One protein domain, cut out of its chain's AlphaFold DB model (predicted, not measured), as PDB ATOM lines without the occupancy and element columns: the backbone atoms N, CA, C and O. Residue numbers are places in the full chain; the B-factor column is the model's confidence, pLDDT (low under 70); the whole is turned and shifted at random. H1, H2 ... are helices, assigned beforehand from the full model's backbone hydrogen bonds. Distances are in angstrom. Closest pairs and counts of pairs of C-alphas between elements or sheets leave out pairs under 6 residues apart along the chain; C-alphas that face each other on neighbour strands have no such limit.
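This is residues 141 to 183 of the 212 residues of an uncharacterized protein of Coptis chinensis (UniProt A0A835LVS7). Two long helices, H1 and H2, of 19 residues each, make an open, narrow V, meeting near their ends at the tight link, with the far ends of both arms standing free. The 43 printed residues hold two named helices, H1 then H2, and no named strand; the class is all helix. The whole is loose, with a radius of gyration of the C-alphas of 11.9 A, and flat, spanning 32 by 24 by 6 A.

Find C-alpha 141 at (206.180, 157.415, 156.643); from there H1, residues 141 to 159, runs 27.5 A. H2, residues 163 to 181, runs 26.8 A and ends at C-alpha 181, (221.747, 165.959, 154.565).

Look at Val 159 and Thr 166, whose C-alphas are the closest of the two helices, 5.6 A apart. H1, with residue 159 alone, and H2, with residues 165 to 169 alone, only just touch, with 3 pairs of C-alphas within 8 A, and touch only at the corner by their link. They run opposite ways at a shallow tilt of 24 degrees, centres 14.4 A apart. Every O i to N i+4 pair is within hydrogen-bond range in H2, and 14 of 15 in H1.

The farthest C-alphas, of Glu 161 and Gly 183, are 33.8 A apart. The printed part has no cut. Residues 141 to 151 and 174 to 183 stand free. Residues 141 to 143 and 183 have pLDDT under 70.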
ATOM      1  N   GLU A 141     205.412 156.230 157.037       62.84
ATOM      2  CA  GLU A 141     206.180 157.415 156.643       62.84
ATOM      3  C   GLU A 141     205.316 158.682 156.549       62.84
ATOM      4  O   GLU A 141     205.801 159.778 156.820       62.84
ATOM      5  N   ASN A 142     204.030 158.557 156.210       61.66
ATOM      6  CA  ASN A 142     203.127 159.702 156.091       61.66
ATOM      7  C   ASN A 142     202.702 160.239 157.460       61.66
ATOM      8  O   ASN A 142     202.553 161.445 157.616       61.66
ATOM      9  N   GLU A 143     202.611 159.375 158.473       69.81
ATOM     10  CA  GLU A 143     202.388 159.812 159.852       69.81
ATOM     11  C   GLU A 143     203.567 160.657 160.363       69.81
ATOM     12  O   GLU A 143     203.367 161.689 161.006       69.81
ATOM     13  N   HIS A 144     204.804 160.267 160.034       78.19
ATOM     14  CA  HIS A 144     205.989 161.067 160.349       78.19
ATOM     15  C   HIS A 144     205.970 162.418 159.622       78.19
ATOM     16  O   HIS A 144     206.306 163.440 160.221       78.19
ATOM     17  N   ARG A 145     205.539 162.440 158.355       70.88
ATOM     18  CA  ARG A 145     205.410 163.675 157.567       70.88
ATOM     19  C   ARG A 145     204.368 164.620 158.153       70.88
ATOM     20  O   ARG A 145     204.688 165.784 158.360       70.88
ATOM     21  N   ASP A 146     203.176 164.129 158.476       79.31
ATOM     22  CA  ASP A 146     202.103 164.952 159.042       79.31
ATOM     23  C   ASP A 146     202.504 165.531 160.403       79.31
ATOM     24  O   ASP A 146     202.294 166.716 160.661       79.31
ATOM     25  N   LYS A 147     203.153 164.727 161.255       82.62
ATOM     26  CA  LYS A 147     203.689 165.184 162.546       82.62
ATOM     27  C   LYS A 147     204.717 166.301 162.379       82.62
ATOM     28  O   LYS A 147     204.620 167.316 163.063       82.62
ATOM     29  N   LEU A 148     205.673 166.133 161.462       83.00
ATOM     30  CA  LEU A 148     206.680 167.154 161.172       83.00
ATOM     31  C   LEU A 148     206.031 168.428 160.623       83.00
ATOM     32  O   LEU A 148     206.294 169.511 161.134       83.00
ATOM     33  N   CYS A 149     205.152 168.304 159.627       79.94
ATOM     34  CA  CYS A 149     204.452 169.442 159.041       79.94
ATOM     35  C   CYS A 149     203.657 170.220 160.093       79.94
ATOM     36  O   CYS A 149     203.813 171.434 160.179       79.94
ATOM     37  N   ASN A 150     202.864 169.541 160.925       85.00
ATOM     38  CA  ASN A 150     202.058 170.196 161.956       85.00
ATOM     39  C   ASN A 150     202.921 170.959 162.971       85.00
ATOM     40  O   ASN A 150     202.615 172.108 163.275       85.00
ATOM     41  N   ALA A 151     204.029 170.367 163.428       83.69
ATOM     42  CA  ALA A 151     204.951 171.031 164.350       83.69
ATOM     43  C   ALA A 151     205.594 172.287 163.735       83.69
ATOM     44  O   ALA A 151     205.739 173.310 164.405       83.69
ATOM     45  N   PHE A 152     205.949 172.246 162.446       85.00
ATOM     46  CA  PHE A 152     206.460 173.429 161.752       85.00
ATOM     47  C   PHE A 152     205.389 174.507 161.579       85.00
ATOM     48  O   PHE A 152     205.690 175.681 161.780       85.00
ATOM     49  N   TYR A 153     204.149 174.135 161.250       80.88
ATOM     50  CA  TYR A 153     203.051 175.095 161.115       80.88
ATOM     51  C   TYR A 153     202.735 175.817 162.427       80.88
ATOM     52  O   TYR A 153     202.541 177.029 162.410       80.88
ATOM     53  N   GLU A 154     202.770 175.116 163.558       80.56
ATOM     54  CA  GLU A 154     202.619 175.734 164.881       80.56
ATOM     55  C   GLU A 154     203.730 176.766 165.152       80.56
ATOM     56  O   GLU A 154     203.470 177.879 165.611       80.56
ATOM     57  N   GLY A 155     204.974 176.450 164.778       77.38
ATOM     58  CA  GLY A 155     206.089 177.395 164.858       77.38
ATOM     59  C   GLY A 155     205.916 178.621 163.953       77.38
ATOM     60  O   GLY A 155     206.292 179.728 164.337       77.38
ATOM     61  N   VAL A 156     205.323 178.447 162.769       79.38
ATOM     62  CA  VAL A 156     205.042 179.545 161.833       79.38
ATOM     63  C   VAL A 156     204.043 180.535 162.435       79.38
ATOM     64  O   VAL A 156     204.293 181.739 162.374       79.38
ATOM     65  N   GLU A 157     202.968 180.065 163.075       76.31
ATOM     66  CA  GLU A 157     201.975 180.955 163.701       76.31
ATOM     67  C   GLU A 157     202.592 181.876 164.765       76.31
ATOM     68  O   GLU A 157     202.217 183.041 164.870       76.31
ATOM     69  N   LEU A 158     203.599 181.401 165.499       77.50
ATOM     70  CA  LEU A 158     204.259 182.170 166.561       77.50
ATOM     71  C   LEU A 158     205.264 183.216 166.055       77.50
ATOM     72  O   LEU A 158     205.717 184.076 166.819       77.50
ATOM     73  N   VAL A 159     205.676 183.115 164.792       79.62
ATOM     74  CA  VAL A 159     206.863 183.809 164.274       79.62
ATOM     75  C   VAL A 159     206.523 184.807 163.163       79.62
ATOM     76  O   VAL A 159     207.249 185.789 162.998       79.62
ATOM     77  N   VAL A 160     205.394 184.618 162.469       77.69
ATOM     78  CA  VAL A 160     204.935 185.443 161.331       77.69
ATOM     79  C   VAL A 160     204.840 186.941 161.647       77.69
ATOM     80  O   VAL A 160     205.032 187.768 160.760       77.69
ATOM     81  N   GLU A 161     204.610 187.318 162.904       76.88
ATOM     82  CA  GLU A 161     204.473 188.724 163.304       76.88
ATOM     83  C   GLU A 161     205.808 189.482 163.426       76.88
ATOM     84  O   GLU A 161     205.814 190.702 163.590       76.88
ATOM     85  N   SER A 162     206.959 188.798 163.360       85.56
ATOM     86  CA  SER A 162     208.276 189.424 163.516       85.56
ATOM     87  C   SER A 162     209.267 188.950 162.458       85.56
ATOM     88  O   SER A 162     209.643 187.778 162.395       85.56
ATOM     89  N   GLU A 163     209.764 189.899 161.667       83.19
ATOM     90  CA  GLU A 163     210.744 189.640 160.611       83.19
ATOM     91  C   GLU A 163     212.060 189.065 161.166       83.19
ATOM     92  O   GLU A 163     212.647 188.159 160.574       83.19
ATOM     93  N   GLU A 164     212.508 189.529 162.336       85.19
ATOM     94  CA  GLU A 164     213.731 189.026 162.977       85.19
ATOM     95  C   GLU A 164     213.575 187.586 163.468       85.19
ATOM     96  O   GLU A 164     214.454 186.752 163.237       85.19
ATOM     97  N   LYS A 165     212.429 187.260 164.080       81.81
ATOM     98  CA  LYS A 165     212.122 185.884 164.495       81.81
ATOM     99  C   LYS A 165     211.960 184.967 163.283       81.81
ATOM    100  O   LYS A 165     212.400 183.824 163.331       81.81
ATOM    101  N   THR A 166     211.401 185.477 162.185       84.69
ATOM    102  CA  THR A 166     211.253 184.734 160.924       84.69
ATOM    103  C   THR A 166     212.614 184.390 160.329       84.69
ATOM    104  O   THR A 166     212.870 183.234 159.997       84.69
ATOM    105  N   LYS A 167     213.535 185.360 160.271       85.69
ATOM    106  CA  LYS A 167     214.921 185.125 159.834       85.69
ATOM    107  C   LYS A 167     215.643 184.131 160.745       85.69
ATOM    108  O   LYS A 167     216.357 183.259 160.253       85.69
ATOM    109  N   MET A 168     215.427 184.219 162.059       85.69
ATOM    110  CA  MET A 168     215.989 183.274 163.027       85.69
ATOM    111  C   MET A 168     215.451 181.846 162.825       85.69
ATOM    112  O   MET A 168     216.243 180.908 162.761       85.69
ATOM    113  N   ALA A 169     214.135 181.682 162.662       85.69
ATOM    114  CA  ALA A 169     213.493 180.389 162.433       85.69
ATOM    115  C   ALA A 169     213.948 179.744 161.116       85.69
ATOM    116  O   ALA A 169     214.298 178.565 161.100       85.69
ATOM    117  N   MET A 170     214.036 180.521 160.034       85.44
ATOM    118  CA  MET A 170     214.578 180.040 158.760       85.44
ATOM    119  C   MET A 170     216.031 179.575 158.900       85.44
ATOM    120  O   MET A 170     216.372 178.495 158.424       85.44
ATOM    121  N   GLY A 171     216.866 180.317 159.634       89.00
ATOM    122  CA  GLY A 171     218.244 179.908 159.914       89.00
ATOM    123  C   GLY A 171     218.349 178.604 160.719       89.00
ATOM    124  O   GLY A 171     219.271 177.820 160.501       89.00
ATOM    125  N   TRP A 172     217.412 178.334 161.633       88.06
ATOM    126  CA  TRP A 172     217.336 177.045 162.332       88.06
ATOM    127  C   TRP A 172     216.872 175.912 161.419       88.06
ATOM    128  O   TRP A 172     217.461 174.835 161.464       88.06
ATOM    129  N   ILE A 173     215.888 176.159 160.550       89.25
ATOM    130  CA  ILE A 173     215.408 175.179 159.566       89.25
ATOM    131  C   ILE A 173     216.525 174.805 158.584       89.25
ATOM    132  O   ILE A 173     216.725 173.627 158.300       89.25
ATOM    133  N   GLU A 174     217.302 175.772 158.098       86.31
ATOM    134  CA  GLU A 174     218.430 175.516 157.197       86.31
ATOM    135  C   GLU A 174     219.521 174.664 157.857       86.31
ATOM    136  O   GLU A 174     220.023 173.720 157.241       86.31
ATOM    137  N   ARG A 175     219.853 174.945 159.126       88.44
ATOM    138  CA  ARG A 175     220.799 174.125 159.902       88.44
ATOM    139  C   ARG A 175     220.268 172.716 160.120       88.44
ATOM    140  O   ARG A 175     220.982 171.761 159.834       88.44
ATOM    141  N   PHE A 176     219.010 172.598 160.532       86.00
ATOM    142  CA  PHE A 176     218.323 171.325 160.723       86.00
ATOM    143  C   PHE A 176     218.339 170.483 159.437       86.00
ATOM    144  O   PHE A 176     218.760 169.332 159.445       86.00
ATOM    145  N   ILE A 177     217.985 171.065 158.286       85.19
ATOM    146  CA  ILE A 177     218.033 170.374 156.988       85.19
ATOM    147  C   ILE A 177     219.465 169.940 156.635       85.19
ATOM    148  O   ILE A 177     219.662 168.861 156.073       85.19
ATOM    149  N   ASN A 178     220.469 170.763 156.942       85.00
ATOM    150  CA  ASN A 178     221.869 170.452 156.667       85.00
ATOM    151  C   ASN A 178     222.401 169.299 157.542       85.00
ATOM    152  O   ASN A 178     223.176 168.479 157.058       85.00
ATOM    153  N   GLU A 179     221.957 169.189 158.795       88.38
ATOM    154  CA  GLU A 179     222.311 168.079 159.694       88.38
ATOM    155  C   GLU A 179     221.840 166.724 159.146       88.38
ATOM    156  O   GLU A 179     222.622 165.773 159.092       88.38
ATOM    157  N   PHE A 180     220.608 166.650 158.632       81.75
ATOM    158  CA  PHE A 180     220.086 165.424 158.015       81.75
ATOM    159  C   PHE A 180     220.712 165.118 156.649       81.75
ATOM    160  O   PHE A 180     220.917 163.951 156.318       81.75
ATOM    161  N   LYS A 181     221.060 166.141 155.858       79.62
ATOM    162  CA  LYS A 181     221.747 165.959 154.565       79.62
ATOM    163  C   LYS A 181     223.180 165.443 154.715       79.62
ATOM    164  O   LYS A 181     223.647 164.729 153.834       79.62
ATOM    165  N   ASN A 182     223.855 165.782 155.814       79.25
ATOM    166  CA  ASN A 182     225.251 165.410 156.055       79.25
ATOM    167  C   ASN A 182     225.420 164.108 156.861       79.25
ATOM    168  O   ASN A 182     226.550 163.708 157.129       79.25
ATOM    169  N   GLY A 183     224.327 163.417 157.208       65.81
ATOM    170  CA  GLY A 183     224.373 162.034 157.691       65.81
ATOM    171  C   GLY A 183     225.032 161.835 159.060       65.81
ATOM    172  O   GLY A 183     225.792 160.884 159.237       65.81
TER     173      GLY A 183